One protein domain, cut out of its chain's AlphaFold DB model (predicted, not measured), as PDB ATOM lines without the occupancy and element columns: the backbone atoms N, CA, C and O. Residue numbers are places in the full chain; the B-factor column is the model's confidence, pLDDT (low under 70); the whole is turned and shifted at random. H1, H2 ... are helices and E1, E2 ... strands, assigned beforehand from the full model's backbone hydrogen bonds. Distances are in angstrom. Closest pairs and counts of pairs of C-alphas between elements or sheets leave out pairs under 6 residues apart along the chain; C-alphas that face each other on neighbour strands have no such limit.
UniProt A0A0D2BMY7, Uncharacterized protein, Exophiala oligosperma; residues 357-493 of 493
ATOM      1  N   MET A 357      13.033  33.011   6.882       89.31
ATOM      2  CA  MET A 357      14.432  33.056   7.306       89.31
ATOM      3  C   MET A 357      14.777  34.363   8.023       89.31
ATOM      4  O   MET A 357      15.512  34.359   9.008       89.31
ATOM      5  N   TRP A 358      14.197  35.470   7.568       87.50
ATOM      6  CA  TRP A 358      14.487  36.792   8.102       87.50
ATOM      7  C   TRP A 358      13.864  37.075   9.468       87.50
ATOM      8  O   TRP A 358      14.291  37.994  10.162       87.50
ATOM      9  N   LEU A 359      12.872  36.280   9.870       86.56
ATOM     10  CA  LEU A 359      12.263  36.377  11.195       86.56
ATOM     11  C   LEU A 359      13.117  35.681  12.257       86.56
ATOM     12  O   LEU A 359      13.012  36.009  13.438       86.56
ATOM     13  N   LEU A 360      13.964  34.728  11.852       90.75
ATOM     14  CA  LEU A 360      14.703  33.877  12.778       90.75
ATOM     15  C   LEU A 360      15.587  34.662  13.754       90.75
ATOM     16  O   LEU A 360      15.480  34.373  14.943       90.75
ATOM     17  N   PRO A 361      16.401  35.656  13.332       91.44
ATOM     18  CA  PRO A 361      17.238  36.402  14.270       91.44
ATOM     19  C   PRO A 361      16.419  37.093  15.364       91.44
ATOM     20  O   PRO A 361      16.739  36.963  16.543       91.44
ATOM     21  N   ALA A 362      15.313  37.749  15.001       86.12
ATOM     22  CA  ALA A 362      14.441  38.411  15.970       86.12
ATOM     23  C   ALA A 362      13.795  37.407  16.941       86.12
ATOM     24  O   ALA A 362      13.784  37.624  18.151       86.12
ATOM     25  N   LEU A 363      13.340  36.254  16.437       86.81
ATOM     26  CA  LEU A 363      12.731  35.202  17.260       86.81
ATOM     27  C   LEU A 363      13.666  34.647  18.337       86.81
ATOM     28  O   LEU A 363      13.198  34.229  19.396       86.81
ATOM     29  N   VAL A 364      14.973  34.663  18.081       89.38
ATOM     30  CA  VAL A 364      15.996  34.219  19.036       89.38
ATOM     31  C   VAL A 364      16.578  35.364  19.876       89.38
ATOM     32  O   VAL A 364      17.503  35.148  20.654       89.38
ATOM     33  N   GLY A 365      16.044  36.583  19.749       87.25
ATOM     34  CA  GLY A 365      16.506  37.763  20.485       87.25
ATOM     35  C   GLY A 365      17.762  38.425  19.904       87.25
ATOM     36  O   GLY A 365      18.374  39.276  20.552       87.25
ATOM     37  N   TYR A 366      18.152  38.072  18.678       88.69
ATOM     38  CA  TYR A 366      19.163  38.786  17.904       88.69
ATOM     39  C   TYR A 366      18.494  39.923  17.122       88.69
ATOM     40  O   TYR A 366      18.286  39.841  15.914       88.69
ATOM     41  N   GLU A 367      18.100  40.982  17.830       74.25
ATOM     42  CA  GLU A 367      17.384  42.103  17.215       74.25
ATOM     43  C   GLU A 367      18.314  43.270  16.857       74.25
ATOM     44  O   GLU A 367      19.118  43.695  17.705       74.25
ATOM     45  N   PRO A 368      18.197  43.793  15.615       59.50
ATOM     46  CA  PRO A 368      18.930  44.966  15.177       59.50
ATOM     47  C   PRO A 368      18.369  46.329  15.531       59.50
ATOM     48  O   PRO A 368      19.094  47.323  15.492       59.50
ATOM     49  N   PHE A 369      17.129  46.373  15.984       59.31
ATOM     50  CA  PHE A 369      16.481  47.611  16.376       59.31
ATOM     51  C   PHE A 369      16.135  47.531  17.850       59.31
ATOM     52  O   PHE A 369      15.699  46.489  18.337       59.31
ATOM     53  N   THR A 370      16.348  48.627  18.575       52.25
ATOM     54  CA  THR A 370      15.750  48.773  19.897       52.25
ATOM     55  C   THR A 370      14.240  48.633  19.761       52.25
ATOM     56  O   THR A 370      13.644  49.001  18.744       52.25
ATOM     57  N   ASN A 371      13.624  48.094  20.807       46.62
ATOM     58  CA  ASN A 371      12.200  47.802  20.935       46.62
ATOM     59  C   ASN A 371      11.254  49.013  20.781       46.62
ATOM     60  O   ASN A 371      10.100  48.913  21.170       46.62
ATOM     61  N   ASP A 372      11.643  50.109  20.132       48.34
ATOM     62  CA  ASP A 372      10.789  51.265  19.844       48.34
ATOM     63  C   ASP A 372      10.424  51.376  18.347       48.34
ATOM     64  O   ASP A 372       9.278  51.691  18.043       48.34
ATOM     65  N   ASP A 373      11.272  50.906  17.416       46.94
ATOM     66  CA  ASP A 373      11.040  51.089  15.962       46.94
ATOM     67  C   ASP A 373      10.327  49.927  15.250       46.94
ATOM     68  O   ASP A 373       9.745  50.102  14.179       46.94
ATOM     69  N   PHE A 374      10.326  48.720  15.827       45.81
ATOM     70  CA  PHE A 374       9.482  47.632  15.317       45.81
ATOM     71  C   PHE A 374       7.999  48.048  15.347       45.81
ATOM     72  O   PHE A 374       7.561  48.575  16.378       45.81
ATOM     73  N   PRO A 375       7.208  47.779  14.287       47.19
ATOM     74  CA  PRO A 375       5.781  48.071  14.289       47.19
ATOM     75  C   PRO A 375       5.147  47.485  15.551       47.19
ATOM     76  O   PRO A 375       5.242  46.282  15.800       47.19
ATOM     77  N   SER A 376       4.504  48.346  16.345       45.19
ATOM     78  CA  SER A 376       3.968  48.075  17.692       45.19
ATOM     79  C   SER A 376       3.111  46.802  17.776       45.19
ATOM     80  O   SER A 376       2.999  46.178  18.824       45.19
ATOM     81  N   ARG A 377       2.590  46.342  16.630       43.84
ATOM     82  CA  ARG A 377       1.814  45.106  16.472       43.84
ATOM     83  C   ARG A 377       2.515  43.815  16.915       43.84
ATOM     84  O   ARG A 377       1.799  42.869  17.196       43.84
ATOM     85  N   LEU A 378       3.851  43.749  16.960       46.78
ATOM     86  CA  LEU A 378       4.587  42.558  17.436       46.78
ATOM     87  C   LEU A 378       5.062  42.665  18.895       46.78
ATOM     88  O   LEU A 378       5.514  41.672  19.464       46.78
ATOM     89  N   LYS A 379       4.990  43.860  19.495       48.56
ATOM     90  CA  LYS A 379       5.513  44.137  20.843       48.56
ATOM     91  C   LYS A 379       4.468  43.979  21.934       48.56
ATOM     92  O   LYS A 379       4.800  43.521  23.024       48.56
ATOM     93  N   ASP A 380       3.223  44.333  21.634       44.81
ATOM     94  CA  ASP A 380       2.201  44.523  22.668       44.81
ATOM     95  C   ASP A 380       1.481  43.234  23.081       44.81
ATOM     96  O   ASP A 380       0.688  43.248  24.022       44.81
ATOM     97  N   ASP A 381       1.771  42.103  22.434       47.62
ATOM     98  CA  ASP A 381       1.166  40.832  22.805       47.62
ATOM     99  C   ASP A 381       2.176  39.674  22.698       47.62
ATOM    100  O   ASP A 381       2.490  39.224  21.592       47.62
ATOM    101  N   PRO A 382       2.701  39.141  23.817       50.75
ATOM    102  CA  PRO A 382       3.560  37.957  23.799       50.75
ATOM    103  C   PRO A 382       2.858  36.713  23.226       50.75
ATOM    104  O   PRO A 382       3.549  35.766  22.852       50.75
ATOM    105  N   SER A 383       1.524  36.719  23.097       49.22
ATOM    106  CA  SER A 383       0.758  35.688  22.383       49.22
ATOM    107  C   SER A 383       0.665  35.911  20.863       49.22
ATOM    108  O   SER A 383       0.275  35.001  20.138       49.22
ATOM    109  N   SER A 384       1.099  37.081  20.370       44.53
ATOM    110  CA  SER A 384       1.164  37.441  18.942       44.53
ATOM    111  C   SER A 384       2.533  37.233  18.291       44.53
ATOM    112  O   SER A 384       2.656  37.380  17.071       44.53
ATOM    113  N   ARG A 385       3.567  36.855  19.064       53.75
ATOM    114  CA  ARG A 385       4.796  36.311  18.467       53.75
ATOM    115  C   ARG A 385       4.364  35.135  17.596       53.75
ATOM    116  O   ARG A 385       3.685  34.258  18.137       53.75
ATOM    117  N   PRO A 386       4.694  35.110  16.289       53.81
ATOM    118  CA  PRO A 386       4.287  34.007  15.436       53.81
ATOM    119  C   PRO A 386       4.745  32.737  16.131       53.81
ATOM    120  O   PRO A 386       5.929  32.592  16.453       53.81
ATOM    121  N   ALA A 387       3.781  31.886  16.482       58.41
ATOM    122  CA  ALA A 387       4.095  30.651  17.158       58.41
ATOM    123  C   ALA A 387       5.144  29.951  16.292       58.41
ATOM    124  O   ALA A 387       4.962  29.822  15.081       58.41
ATOM    125  N   LEU A 388       6.246  29.509  16.906       62.59
ATOM    126  CA  LEU A 388       7.303  28.727  16.244       62.59
ATOM    127  C   LEU A 388       6.736  27.577  15.383       62.59
ATOM    128  O   LEU A 388       7.385  27.125  14.447       62.59
ATOM    129  N   VAL A 389       5.506  27.160  15.692       56.25
ATOM    130  CA  VAL A 389       4.649  26.208  14.983       56.25
ATOM    131  C   VAL A 389       4.494  26.492  13.475       56.25
ATOM    132  O   VAL A 389       4.378  25.534  12.723       56.25
ATOM    133  N   ASP A 390       4.579  27.742  12.998       72.44
ATOM    134  CA  ASP A 390       4.372  28.060  11.565       72.44
ATOM    135  C   ASP A 390       5.673  28.149  10.731       72.44
ATOM    136  O   ASP A 390       5.662  28.386   9.508       72.44
ATOM    137  N   LEU A 391       6.830  27.926  11.359       81.19
ATOM    138  CA  LEU A 391       8.142  27.987  10.712       81.19
ATOM    139  C   LEU A 391       8.538  26.643  10.082       81.19
ATOM    140  O   LEU A 391       9.541  26.042  10.447       81.19
ATOM    141  N   HIS A 392       7.760  26.184   9.101       87.06
ATOM    142  CA  HIS A 392       8.171  25.065   8.246       87.06
ATOM    143  C   HIS A 392       9.278  25.500   7.275       87.06
ATOM    144  O   HIS A 392       9.062  26.441   6.496       87.06
ATOM    145  N   PHE A 393      10.410  24.788   7.297       89.69
ATOM    146  CA  PHE A 393      11.512  24.913   6.337       89.69
ATOM    147  C   PHE A 393      11.661  23.624   5.528       89.69
ATOM    148  O   PHE A 393      11.609  22.523   6.072       89.69
ATOM    149  N   SER A 394      11.894  23.759   4.222       92.12
ATOM    150  CA  SER A 394      12.089  22.604   3.344       92.12
ATOM    151  C   SER A 394      13.380  21.843   3.672       92.12
ATOM    152  O   SER A 394      14.378  22.419   4.121       92.12
ATOM    153  N   ASP A 395      13.408  20.546   3.357       92.00
ATOM    154  CA  ASP A 395      14.622  19.729   3.487       92.00
ATOM    155  C   ASP A 395      15.779  20.268   2.627       92.00
ATOM    156  O   ASP A 395      16.944  20.114   2.985       92.00
ATOM    157  N   ALA A 396      15.476  20.960   1.522       94.44
ATOM    158  CA  ALA A 396      16.472  21.607   0.671       94.44
ATOM    159  C   ALA A 396      17.173  22.786   1.372       94.44
ATOM    160  O   ALA A 396      18.397  22.928   1.260       94.44
ATOM    161  N   ALA A 397      16.423  23.601   2.126       95.50
ATOM    162  CA  ALA A 397      16.988  24.683   2.929       95.50
ATOM    163  C   ALA A 397      17.881  24.122   4.047       95.50
ATOM    164  O   ALA A 397      19.035  24.529   4.174       95.50
ATOM    165  N   SER A 398      17.388  23.117   4.780       95.00
ATOM    166  CA  SER A 398      18.153  22.430   5.831       95.00
ATOM    167  C   SER A 398      19.421  21.764   5.278       95.00
ATOM    168  O   SER A 398      20.513  21.970   5.801       95.00
ATOM    169  N   SER A 399      19.322  21.035   4.161       95.94
ATOM    170  CA  SER A 399      20.478  20.412   3.502       95.94
ATOM    171  C   SER A 399      21.535  21.441   3.093       95.94
ATOM    172  O   SER A 399      22.727  21.190   3.251       95.94
ATOM    173  N   SER A 400      21.116  22.607   2.598       96.44
ATOM    174  CA  SER A 400      22.041  23.688   2.251       96.44
ATOM    175  C   SER A 400      22.715  24.280   3.493       96.44
ATOM    176  O   SER A 400      23.919  24.516   3.465       96.44
ATOM    177  N   ALA A 401      21.982  24.437   4.600       96.50
ATOM    178  CA  ALA A 401      22.528  24.898   5.877       96.50
ATOM    179  C   ALA A 401      23.615  23.959   6.434       96.50
ATOM    180  O   ALA A 401      24.656  24.420   6.901       96.50
ATOM    181  N   TRP A 402      23.417  22.643   6.324       95.62
ATOM    182  CA  TRP A 402      24.435  21.656   6.698       95.62
ATOM    183  C   TRP A 402      25.682  21.737   5.818       95.62
ATOM    184  O   TRP A 402      26.793  21.752   6.337       95.62
ATOM    185  N   LYS A 403      25.516  21.893   4.499       94.50
ATOM    186  CA  LYS A 403      26.658  22.056   3.584       94.50
ATOM    187  C   LYS A 403      27.468  23.321   3.871       94.50
ATOM    188  O   LYS A 403      28.681  23.306   3.696       94.50
ATOM    189  N   ILE A 404      26.821  24.397   4.327       94.62
ATOM    190  CA  ILE A 404      27.514  25.611   4.786       94.62
ATOM    191  C   ILE A 404      28.423  25.285   5.976       94.62
ATOM    192  O   ILE A 404      29.590  25.671   5.965       94.62
ATOM    193  N   LEU A 405      27.912  24.561   6.978       93.81
ATOM    194  CA  LEU A 405      28.698  24.152   8.144       93.81
ATOM    195  C   LEU A 405      29.892  23.275   7.744       93.81
ATOM    196  O   LEU A 405      31.016  23.546   8.165       93.81
ATOM    197  N   ASP A 406      29.649  22.272   6.897       89.88
ATOM    198  CA  ASP A 406      30.672  21.333   6.426       89.88
ATOM    199  C   ASP A 406      31.796  22.043   5.660       89.88
ATOM    200  O   ASP A 406      32.950  21.628   5.713       89.88
ATOM    201  N   GLN A 407      31.481  23.124   4.948       85.81
ATOM    202  CA  GLN A 407      32.465  23.843   4.145       85.81
ATOM    203  C   GLN A 407      33.219  24.892   4.955       85.81
ATOM    204  O   GLN A 407      34.436  24.993   4.819       85.81
ATOM    205  N   ILE A 408      32.534  25.636   5.831       80.00
ATOM    206  CA  ILE A 408      33.171  26.660   6.669       80.00
ATOM    207  C   ILE A 408      34.119  26.029   7.700       80.00
ATOM    208  O   ILE A 408      35.167  26.610   7.978       80.00
ATOM    209  N   GLY A 409      33.805  24.830   8.208       59.62
ATOM    210  CA  GLY A 409      34.568  24.197   9.287       59.62
ATOM    211  C   GLY A 409      35.882  23.511   8.904       59.62
ATOM    212  O   GLY A 409      36.665  23.181   9.796       59.62
ATOM    213  N   PHE A 410      36.146  23.302   7.609       53.44
ATOM    214  CA  PHE A 410      37.338  22.575   7.159       53.44
ATOM    215  C   PHE A 410      38.409  23.445   6.491       53.44
ATOM    216  O   PHE A 410      39.574  23.091   6.614       53.44
ATOM    217  N   ASP A 411      38.071  24.545   5.801       51.88
ATOM    218  CA  ASP A 411      39.028  25.085   4.814       51.88
ATOM    219  C   ASP A 411      38.786  26.531   4.311       51.88
ATOM    220  O   ASP A 411      39.454  26.967   3.374       51.88
ATOM    221  N   VAL A 412      37.874  27.323   4.896       52.22
ATOM    222  CA  VAL A 412      37.569  28.702   4.405       52.22
ATOM    223  C   VAL A 412      38.594  29.747   4.876       52.22
ATOM    224  O   VAL A 412      38.377  30.954   4.824       52.22
ATOM    225  N   GLN A 413      39.749  29.284   5.334       54.81
ATOM    226  CA  GLN A 413      40.877  30.136   5.645       54.81
ATOM    227  C   GLN A 413      41.621  30.387   4.335       54.81
ATOM    228  O   GLN A 413      42.321  29.508   3.837       54.81
ATOM    229  N   THR A 414      41.442  31.568   3.743       53.75
ATOM    230  CA  THR A 414      42.312  31.978   2.640       53.75
ATOM    231  C   THR A 414      43.700  32.160   3.222       53.75
ATOM    232  O   THR A 414      43.928  33.116   3.967       53.75
ATOM    233  N   VAL A 415      44.603  31.223   2.923       55.09
ATOM    234  CA  VAL A 415      46.022  31.357   3.243       55.09
ATOM    235  C   VAL A 415      46.567  32.444   2.337       55.09
ATOM    236  O   VAL A 415      46.831  32.229   1.157       55.09
ATOM    237  N   THR A 416      46.666  33.647   2.884       54.00
ATOM    238  CA  THR A 416      47.252  34.766   2.157       54.00
ATOM    239  C   THR A 416      48.708  34.839   2.572       54.00
ATOM    240  O   THR A 416      49.005  35.092   3.740       54.00
ATOM    241  N   THR A 417      49.624  34.589   1.637       49.41
ATOM    242  CA  THR A 417      51.052  34.794   1.874       49.41
ATOM    243  C   THR A 417      51.358  36.277   1.716       49.41
ATOM    244  O   THR A 417      51.461  36.811   0.610       49.41
ATOM    245  N   VAL A 418      51.469  36.980   2.841       50.66
ATOM    246  CA  VAL A 418      51.990  38.350   2.863       50.66
ATOM    247  C   VAL A 418      53.408  38.282   3.422       50.66
ATOM    248  O   VAL A 418      53.617  38.293   4.632       50.66
ATOM    249  N   GLY A 419      54.388  38.144   2.526       59.28
ATOM    250  CA  GLY A 419      55.756  37.773   2.904       59.28
ATOM    251  C   GLY A 419      55.857  36.283   3.252       59.28
ATOM    252  O   GLY A 419      55.290  35.459   2.539       59.28
ATOM    253  N   ASP A 420      56.553  35.956   4.346       50.88
ATOM    254  CA  ASP A 420      56.777  34.574   4.816       50.88
ATOM    255  C   ASP A 420      55.699  34.064   5.803       50.88
ATOM    256  O   ASP A 420      55.783  32.930   6.272       50.88
ATOM    257  N   MET A 421      54.692  34.880   6.156       53.09
ATOM    258  CA  MET A 421      53.606  34.473   7.062       53.09
ATOM    259  C   MET A 421      52.355  34.041   6.293       53.09
ATOM    260  O   MET A 421      51.786  34.804   5.512       53.09
ATOM    261  N   GLU A 422      51.902  32.823   6.581       60.94
ATOM    262  CA  GLU A 422      50.592  32.306   6.194       60.94
ATOM    263  C   GLU A 422      49.535  32.837   7.168       60.94
ATOM    264  O   GLU A 422      49.402  32.352   8.293       60.94
ATOM    265  N   LEU A 423      48.797  33.870   6.753       62.78
ATOM    266  CA  LEU A 423      47.659  34.368   7.519       62.78
ATOM    267  C   LEU A 423      46.387  33.682   7.048       62.78
ATOM    268  O   LEU A 423      46.054  33.673   5.864       62.78
ATOM    269  N   SER A 424      45.683  33.122   8.019       70.12
ATOM    270  CA  SER A 424      44.392  32.491   7.858       70.12
ATOM    271  C   SER A 424      43.298  33.528   8.098       70.12
ATOM    272  O   SER A 424      43.041  33.948   9.229       70.12
ATOM    273  N   VAL A 425      42.671  33.972   7.012       78.50
ATOM    274  CA  VAL A 425      41.628  34.995   7.063       78.50
ATOM    275  C   VAL A 425      40.326  34.406   6.535       78.50
ATOM    276  O   VAL A 425      40.300  33.733   5.510       78.50
ATOM    277  N   SER A 426      39.238  34.606   7.274       86.88
ATOM    278  CA  SER A 426      37.889  34.232   6.857       86.88
ATOM    279  C   SER A 426      37.230  35.407   6.134       86.88
ATOM    280  O   SER A 426      37.340  36.543   6.604       86.88
ATOM    281  N   PRO A 427      36.469  35.163   5.056       89.81
ATOM    282  CA  PRO A 427      35.723  36.215   4.389       89.81
ATOM    283  C   PRO A 427      34.745  36.952   5.314       89.81
ATOM    284  O   PRO A 427      34.118  36.347   6.190       89.81
ATOM    285  N   VAL A 428      34.546  38.253   5.074       91.62
ATOM    286  CA  VAL A 428      33.674  39.132   5.887       91.62
ATOM    287  C   VAL A 428      32.230  38.629   6.043       91.62
ATOM    288  O   VAL A 428      31.581  38.922   7.044       91.62
ATOM    289  N   TRP A 429      31.709  37.847   5.094       93.25
ATOM    290  CA  TRP A 429      30.340  37.313   5.146       93.25
ATOM    291  C   TRP A 429      30.182  36.042   5.979       93.25
ATOM    292  O   TRP A 429      29.053  35.678   6.312       93.25
ATOM    293  N   SER A 430      31.275  35.345   6.303       93.19
ATOM    294  CA  SER A 430      31.220  33.990   6.867       93.19
ATOM    295  C   SER A 430      30.434  33.926   8.173       93.19
ATOM    296  O   SER A 430      29.637  33.010   8.358       93.19
ATOM    297  N   ALA A 431      30.588  34.926   9.048       94.12
ATOM    298  CA  ALA A 431      29.871  34.975  10.322       94.12
ATOM    299  C   ALA A 431      28.351  35.083  10.125       94.12
ATOM    300  O   ALA A 431      27.590  34.355  10.758       94.12
ATOM    301  N   ILE A 432      27.911  35.947   9.204       95.50
ATOM    302  CA  ILE A 432      26.490  36.149   8.896       95.50
ATOM    303  C   ILE A 432      25.906  34.872   8.283       95.50
ATOM    304  O   ILE A 432      24.891  34.371   8.765       95.50
ATOM    305  N   ILE A 433      26.569  34.309   7.267       96.12
ATOM    306  CA  ILE A 433      26.120  33.087   6.583       96.12
ATOM    307  C   ILE A 433      25.993  31.914   7.564       96.12
ATOM    308  O   ILE A 433      24.961  31.241   7.594       96.12
ATOM    309  N   LEU A 434      27.017  31.692   8.392       96.00
ATOM    310  CA  LEU A 434      27.045  30.588   9.348       96.00
ATOM    311  C   LEU A 434      25.991  30.752  10.449       96.00
ATOM    312  O   LEU A 434      25.328  29.782  10.814       96.00
ATOM    313  N   PHE A 435      25.798  31.976  10.950       96.81
ATOM    314  CA  PHE A 435      24.774  32.263  11.950       96.81
ATOM    315  C   PHE A 435      23.373  31.956  11.416       96.81
ATOM    316  O   PHE A 435      22.619  31.218  12.044       96.81
ATOM    317  N   TYR A 436      23.041  32.443  10.224       97.19
ATOM    318  CA  TYR A 436      21.748  32.169   9.605       97.19
ATOM    319  C   TYR A 436      21.539  30.679   9.288       97.19
ATOM    320  O   TYR A 436      20.437  30.167   9.485       97.19
ATOM    321  N   ALA A 437      22.582  29.966   8.852       97.44
ATOM    322  CA  ALA A 437      22.522  28.517   8.668       97.44
ATOM    323  C   ALA A 437      22.193  27.789   9.984       97.44
ATOM    324  O   ALA A 437      21.314  26.925  10.004       97.44
ATOM    325  N   ALA A 438      22.819  28.193  11.096       97.25
ATOM    326  CA  ALA A 438      22.524  27.648  12.420       97.25
ATOM    327  C   ALA A 438      21.050  27.848  12.804       97.25
ATOM    328  O   ALA A 438      20.406  26.921  13.294       97.25
ATOM    329  N   LEU A 439      20.495  29.033  12.532       96.25
ATOM    330  CA  LEU A 439      19.096  29.340  12.835       96.25
ATOM    331  C   LEU A 439      18.111  28.515  11.997       96.25
ATOM    332  O   LEU A 439      17.102  28.054  12.530       96.25
ATOM    333  N   VAL A 440      18.393  28.297  10.708       96.06
ATOM    334  CA  VAL A 440      17.558  27.444   9.841       96.06
ATOM    335  C   VAL A 440      17.559  25.999  10.344       96.06
ATOM    336  O   VAL A 440      16.497  25.382  10.446       96.06
ATOM    337  N   VAL A 441      18.729  25.469  10.723       95.69
ATOM    338  CA  VAL A 441      18.836  24.128  11.319       95.69
ATOM    339  C   VAL A 441      18.071  24.061  12.637       95.69
ATOM    340  O   VAL A 441      17.274  23.146  12.832       95.69
ATOM    341  N   TRP A 442      18.257  25.037  13.527       94.88
ATOM    342  CA  TRP A 442      17.540  25.111  14.799       94.88
ATOM    343  C   TRP A 442      16.018  25.104  14.612       94.88
ATOM    344  O   TRP A 442      15.322  24.325  15.267       94.88
ATOM    345  N   ALA A 443      15.503  25.915  13.689       92.88
ATOM    346  CA  ALA A 443      14.073  25.981  13.423       92.88
ATOM    347  C   ALA A 443      13.532  24.643  12.892       92.88
ATOM    348  O   ALA A 443      12.509  24.160  13.379       92.88
ATOM    349  N   ARG A 444      14.264  23.985  11.980       92.00
ATOM    350  CA  ARG A 444      13.910  22.641  11.493       92.00
ATOM    351  C   ARG A 444      13.892  21.606  12.622       92.00
ATOM    352  O   ARG A 444      12.988  20.782  12.687       92.00
ATOM    353  N   MET A 445      14.840  21.679  13.558       90.44
ATOM    354  CA  MET A 445      14.874  20.780  14.716       90.44
ATOM    355  C   MET A 445      13.672  20.962  15.652       90.44
ATOM    356  O   MET A 445      13.212  19.984  16.240       90.44
ATOM    357  N   ILE A 446      13.180  22.191  15.834       88.44
ATOM    358  CA  ILE A 446      11.961  22.449  16.618       88.44
ATOM    359  C   ILE A 446      10.749  21.828  15.930       88.44
ATOM    360  O   ILE A 446       9.920  21.196  16.583       88.44
ATOM    361  N   GLU A 447      10.667  21.970  14.612       87.12
ATOM    362  CA  GLU A 447       9.592  21.378  13.830       87.12
ATOM    363  C   GLU A 447       9.562  19.847  13.952       87.12
ATOM    364  O   GLU A 447       8.520  19.266  14.260       87.12
ATOM    365  N   ASP A 448      10.714  19.192  13.792       85.31
ATOM    366  CA  ASP A 448      10.826  17.732  13.876       85.31
ATOM    367  C   ASP A 448      10.501  17.193  15.280       85.31
ATOM    368  O   ASP A 448      10.050  16.055  15.426       85.31
ATOM    369  N   GLN A 449      10.692  17.999  16.332       83.94
ATOM    370  CA  GLN A 449      10.257  17.650  17.690       83.94
ATOM    371  C   GLN A 449       8.736  17.692  17.847       83.94
ATOM    372  O   GLN A 449       8.175  16.849  18.548       83.94
ATOM    373  N   ASN A 450       8.069  18.641  17.189       81.06
ATOM    374  CA  ASN A 450       6.610  18.754  17.202       81.06
ATOM    375  C   ASN A 450       5.944  17.684  16.319       81.06
ATOM    376  O   ASN A 450       4.830  17.243  16.608       81.06
ATOM    377  N   HIS A 451       6.643  17.222  15.279       79.69
ATOM    378  CA  HIS A 451       6.187  16.188  14.352       79.69
ATOM    379  C   HIS A 451       7.197  15.035  14.254       79.69
ATOM    380  O   HIS A 451       7.837  14.871  13.214       79.69
ATOM    381  N   PRO A 452       7.340  14.200  15.305       73.19
ATOM    382  CA  PRO A 452       8.335  13.136  15.325       73.19
ATOM    383  C   PRO A 452       8.064  12.130  14.204       73.19
ATOM    384  O   PRO A 452       7.180  11.270  14.292       73.19
ATOM    385  N   THR A 453       8.840  12.226  13.127       67.31
ATOM    386  CA  THR A 453       8.851  11.226  12.067       67.31
ATOM    387  C   THR A 453       9.473   9.945  12.622       67.31
ATOM    388  O   THR A 453      10.508   9.942  13.292       67.31
ATOM    389  N   LYS A 454       8.795   8.814  12.407       52.41
ATOM    390  CA  LYS A 454       9.221   7.512  12.935       52.41
ATOM    391  C   LYS A 454      10.527   7.085  12.254       52.41
ATOM    392  O   LYS A 454      10.485   6.598  11.131       52.41
ATOM    393  N   GLY A 455      11.663   7.235  12.941       59.16
ATOM    394  CA  GLY A 455      12.938   6.616  12.544       59.16
ATOM    395  C   GLY A 455      14.154   7.540  12.406       59.16
ATOM    396  O   GLY A 455      15.222   7.045  12.056       59.16
ATOM    397  N   GLY A 456      14.040   8.843  12.683       60.97
ATOM    398  CA  GLY A 456      15.191   9.753  12.662       60.97
ATOM    399  C   GLY A 456      16.101   9.598  13.886       60.97
ATOM    400  O   GLY A 456      15.625   9.517  15.019       60.97
ATOM    401  N   VAL A 457      17.422   9.591  13.678       61.47
ATOM    402  CA  VAL A 457      18.404   9.726  14.767       61.47
ATOM    403  C   VAL A 457      18.271  11.136  15.345       61.47
ATOM    404  O   VAL A 457      18.675  12.106  14.707       61.47
ATOM    405  N   GLN A 458      17.713  11.266  16.550       66.56
ATOM    406  CA  GLN A 458      17.680  12.547  17.258       66.56
ATOM    407  C   GLN A 458      19.090  12.900  17.741       66.56
ATOM    408  O   GLN A 458      19.544  12.469  18.801       66.56
ATOM    409  N   LEU A 459      19.805  13.694  16.946       74.38
ATOM    410  CA  LEU A 459      20.987  14.398  17.420       74.38
ATOM    411  C   LEU A 459      20.564  15.439  18.463       74.38
ATOM    412  O   LEU A 459      19.589  16.169  18.286       74.38
ATOM    413  N   SER A 460      21.312  15.506  19.566       85.06
ATOM    414  CA  SER A 460      21.080  16.506  20.609       85.06
ATOM    415  C   SER A 460      21.223  17.917  20.030       85.06
ATOM    416  O   SER A 460      22.269  18.238  19.459       85.06
ATOM    417  N   ARG A 461      20.197  18.762  20.214       87.50
ATOM    418  CA  ARG A 461      20.191  20.182  19.810       87.50
ATOM    419  C   ARG A 461      21.447  20.905  20.267       87.50
ATOM    420  O   ARG A 461      22.135  21.507  19.450       87.50
ATOM    421  N   LYS A 462      21.797  20.710  21.534       89.06
ATOM    422  CA  LYS A 462      23.008  21.246  22.147       89.06
ATOM    423  C   LYS A 462      24.290  20.857  21.413       89.06
ATOM    424  O   LYS A 462      25.202  21.663  21.271       89.06
ATOM    425  N   LYS A 463      24.379  19.615  20.926       92.00
ATOM    426  CA  LYS A 463      25.552  19.166  20.163       92.00
ATOM    427  C   LYS A 463      25.640  19.894  18.822       92.00
ATOM    428  O   LYS A 463      26.725  20.317  18.449       92.00
ATOM    429  N   ILE A 464      24.512  20.039  18.128       92.56
ATOM    430  CA  ILE A 464      24.456  20.691  16.817       92.56
ATOM    431  C   ILE A 464      24.766  22.187  16.937       92.56
ATOM    432  O   ILE A 464      25.657  22.677  16.248       92.56
ATOM    433  N   MET A 465      24.085  22.904  17.837       95.44
ATOM    434  CA  MET A 465      24.344  24.331  18.074       95.44
ATOM    435  C   MET A 465      25.781  24.561  18.549       95.44
ATOM    436  O   MET A 465      26.445  25.471  18.056       95.44
ATOM    437  N   GLY A 466      26.305  23.674  19.400       94.62
ATOM    438  CA  GLY A 466      27.706  23.686  19.815       94.62
ATOM    439  C   GLY A 466      28.700  23.610  18.651       94.62
ATOM    440  O   GLY A 466      29.729  24.279  18.701       94.62
ATOM    441  N   THR A 467      28.398  22.863  17.579       94.44
ATOM    442  CA  THR A 467      29.248  22.828  16.375       94.44
ATOM    443  C   THR A 467      29.238  24.168  15.639       94.44
ATOM    444  O   THR A 467      30.306  24.696  15.343       94.44
ATOM    445  N   PHE A 468      28.067  24.772  15.409       95.75
ATOM    446  CA  PHE A 468      27.980  26.101  14.783       95.75
ATOM    447  C   PHE A 468      28.675  27.187  15.616       95.75
ATOM    448  O   PHE A 468      29.373  28.035  15.064       95.75
ATOM    449  N   MET A 469      28.518  27.151  16.943       95.94
ATOM    450  CA  MET A 469      29.202  28.069  17.857       95.94
ATOM    451  C   MET A 469      30.722  27.934  17.760       95.94
ATOM    452  O   MET A 469      31.410  28.942  17.629       95.94
ATOM    453  N   ALA A 470      31.237  26.701  17.777       94.69
ATOM    454  CA  ALA A 470      32.669  26.448  17.662       94.69
ATOM    455  C   ALA A 470      33.236  26.977  16.336       94.69
ATOM    456  O   ALA A 470      34.320  27.555  16.326       94.69
ATOM    457  N   GLU A 471      32.501  26.831  15.229       93.94
ATOM    458  CA  GLU A 471      32.919  27.395  13.942       93.94
ATOM    459  C   GLU A 471      32.855  28.931  13.923       93.94
ATOM    460  O   GLU A 471      33.807  29.567  13.475       93.94
ATOM    461  N   LEU A 472      31.817  29.555  14.494       93.94
ATOM    462  CA  LEU A 472      31.748  31.019  14.626       93.94
ATOM    463  C   LEU A 472      32.923  31.587  15.440       93.94
ATOM    464  O   LEU A 472      33.483  32.618  15.078       93.94
ATOM    465  N   GLU A 473      33.326  30.920  16.524       93.56
ATOM    466  CA  GLU A 473      34.447  31.351  17.373       93.56
ATOM    467  C   GLU A 473      35.820  31.211  16.690       93.56
ATOM    468  O   GLU A 473      36.776  31.924  17.043       93.56
ATOM    469  N   LYS A 474      35.935  30.315  15.702       91.38
ATOM    470  CA  LYS A 474      37.143  30.139  14.883       91.38
ATOM    471  C   LYS A 474      37.297  31.206  13.806       91.38
ATOM    472  O   LYS A 474      38.428  31.436  13.386       91.38
ATOM    473  N   ILE A 475      36.216  31.871  13.391       89.88
ATOM    474  CA  ILE A 475      36.273  32.920  12.365       89.88
ATOM    475  C   ILE A 475      37.259  34.014  12.790       89.88
ATOM    476  O   ILE A 475      37.267  34.493  13.934       89.88
ATOM    477  N   ARG A 476      38.119  34.391  11.844       86.38
ATOM    478  CA  ARG A 476      39.072  35.491  11.980       86.38
ATOM    479  C   ARG A 476      38.941  36.431  10.783       86.38
ATOM    480  O   ARG A 476      38.829  35.935   9.668       86.38
ATOM    481  N   PRO A 477      38.962  37.754  10.991       83.56
ATOM    482  CA  PRO A 477      39.081  38.443  12.280       83.56
ATOM    483  C   PRO A 477      37.790  38.384  13.123       83.56
ATOM    484  O   PRO A 477      36.724  37.995  12.643       83.56
ATOM    485  N   ARG A 478      37.889  38.717  14.419       85.12
ATOM    486  CA  ARG A 478      36.762  38.639  15.368       85.12
ATOM    487  C   ARG A 478      35.851  39.864  15.260       85.12
ATOM    488  O   ARG A 478      36.014  40.836  15.987       85.12
ATOM    489  N   TRP A 479      34.860  39.788  14.381       90.56
ATOM    490  CA  TRP A 479      33.837  40.825  14.239       90.56
ATOM    491  C   TRP A 479      32.995  41.010  15.508       90.56
ATOM    492  O   TRP A 479      32.691  40.046  16.216       90.56
ATOM    493  N   GLY A 480      32.540  42.241  15.758       91.06
ATOM    494  CA  GLY A 480      31.739  42.578  16.941       91.06
ATOM    495  C   GLY A 480      30.384  41.865  17.000       91.06
ATOM    496  O   GLY A 480      29.828  41.684  18.082       91.06
ATOM    497  N   CYS A 481      29.858  41.402  15.862       93.69
ATOM    498  CA  CYS A 481      28.639  40.600  15.800       93.69
ATOM    499  C   CYS A 481      28.802  39.169  16.350       93.69
ATOM    500  O   CYS A 481      27.830  38.625  16.884       93.69
ATOM    501  N   ILE A 482      30.005  38.581  16.280       95.06
ATOM    502  CA  ILE A 482      30.255  37.165  16.601       95.06
ATOM    503  C   ILE A 482      29.926  36.835  18.065       95.06
ATOM    504  O   ILE A 482      29.155  35.901  18.282       95.06
ATOM    505  N   PRO A 483      30.406  37.580  19.087       94.94
ATOM    506  CA  PRO A 483      30.091  37.260  20.480       94.94
ATOM    507  C   PRO A 483      28.586  37.228  20.764       94.94
ATOM    508  O   PRO A 483      28.106  36.351  21.481       94.94
ATOM    509  N   LYS A 484      27.818  38.148  20.162       94.38
ATOM    510  CA  LYS A 484      26.357  38.188  20.312       94.38
ATOM    511  C   LYS A 484      25.686  37.030  19.571       94.38
ATOM    512  O   LYS A 484      24.762  36.438  20.123       94.38
ATOM    513  N   MET A 485      26.153  36.669  18.372       95.75
ATOM    514  CA  MET A 485      25.668  35.493  17.630       95.75
ATOM    515  C   MET A 485      25.902  34.200  18.426       95.75
ATOM    516  O   MET A 485      24.969  33.426  18.625       95.75
ATOM    517  N   VAL A 486      27.107  34.002  18.968       96.31
ATOM    518  CA  VAL A 486      27.458  32.836  19.799       96.31
ATOM    519  C   VAL A 486      26.623  32.790  21.078       96.31
ATOM    520  O   VAL A 486      26.057  31.749  21.408       96.31
ATOM    521  N   ALA A 487      26.488  33.919  21.785       95.50
ATOM    522  CA  ALA A 487      25.643  34.006  22.975       95.50
ATOM    523  C   ALA A 487      24.171  33.699  22.661       95.50
ATOM    524  O   ALA A 487      23.494  33.054  23.455       95.50
ATOM    525  N   THR A 488      23.696  34.120  21.487       94.75
ATOM    526  CA  THR A 488      22.342  33.822  21.015       94.75
ATOM    527  C   THR A 488      22.162  32.326  20.794       94.75
ATOM    528  O   THR A 488      21.244  31.752  21.367       94.75
ATOM    529  N   LEU A 489      23.059  31.674  20.044       95.38
ATOM    530  CA  LEU A 489      22.984  30.229  19.795       95.38
ATOM    531  C   LEU A 489      23.067  29.409  21.088       95.38
ATOM    532  O   LEU A 489      22.341  28.432  21.235       95.38
ATOM    533  N   LYS A 490      23.877  29.842  22.059       94.50
ATOM    534  CA  LYS A 490      23.969  29.205  23.380       94.50
ATOM    535  C   LYS A 490      22.639  29.206  24.140       94.50
ATOM    536  O   LYS A 490      22.372  28.288  24.906       94.50
ATOM    537  N   ASN A 491      21.812  30.231  23.944       91.69
ATOM    538  CA  ASN A 491      20.499  30.332  24.585       91.69
ATOM    539  C   ASN A 491      19.430  29.466  23.895       91.69
ATOM    540  O   ASN A 491      18.309  29.392  24.391       91.69
ATOM    541  N   LEU A 492      19.759  28.837  22.760       87.12
ATOM    542  CA  LEU A 492      18.869  27.931  22.027       87.12
ATOM    543  C   LEU A 492      18.987  26.466  22.468       87.12
ATOM    544  O   LEU A 492      18.190  25.644  21.999       87.12
ATOM    545  N   ASP A 493      19.965  26.160  23.328       69.94
ATOM    546  CA  ASP A 493      20.254  24.826  23.874       69.94
ATOM    547  C   ASP A 493      19.072  24.179  24.609       69.94
ATOM    548  O   ASP A 493      18.402  24.855  25.426       69.94
TER     549      ASP A 493
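What this domain is: This is residues 357 to 493 of the 493 residues of an uncharacterized protein of Exophiala oligosperma (UniProt A0A0D2BMY7). Four helices, H2 to H5, form an up-and-down bundle, each running against the one before it, with H3 at its core. Short H1 packs across H3, a wide unnamed loop, residues 364 to 394, joins H1 to H2, and the strand hairpin E1 and E2 reaches out beyond one end of the bundle. The 137 printed residues hold five named helices and two strands, in the order H1 H2 E1 E2 H3 H4 H5, mostly helix, with E1 and E2 antiparallel. The whole is only just compact, close to loose, with a radius of gyration of the C-alphas of 17.1 A, and flat, spanning 59 by 45 by 22 A.

Where its parts are: H1 is residues 357 to 363, from C-alpha 357 at (14.432, 33.056, 7.306). H2 is 395 to 411, 25.0 A; E1 414 to 418; E2 421 to 425; H3 430 to 450, 30.7 A; H4 461 to 474, 20.3 A. H5 is 481 to 490, ending at C-alpha 490 (23.969, 29.205, 23.380).

How they stand to each other: H3, the hub, touches H1 with residues 436 to 443 alone, about perpendicular at 81 degrees; the closest C-alphas, of Leu 360 and Leu 439, are 6.3 A apart. H2 touches H3 at a steep tilt of 42 degrees, opposite ways, closest at the C-alphas of Ala 401 and Ala 437, 4.6 A. H3 and H4 form a helical hairpin at a shallow tilt of 1 degrees; their closest C-alphas, of Ala 431 and Leu 472, are 6.1 A apart. H4 and H5, also a helical hairpin, touch closest at the C-alphas of Met 469 and Val 486, 5.4 A. In the E1 and E2 hairpin, N 414 and O 425 are within hydrogen-bond range at 3.0 A. Every O i to N i+4 pair is within range in H3, H4 and H5, 11 of 13 in H2, and 1 of 3 in H1, where 3 of 4 O i to N i+3 pairs are.

The domain as a whole: The farthest C-alphas, of Asp 381 and Asp 420, are 58.8 A apart. The printed part has no cut, and the link from H1 to H2 is long. Confidence is under 70 at residues 368 to 389, 409 to 423, 453 to 458 and 493.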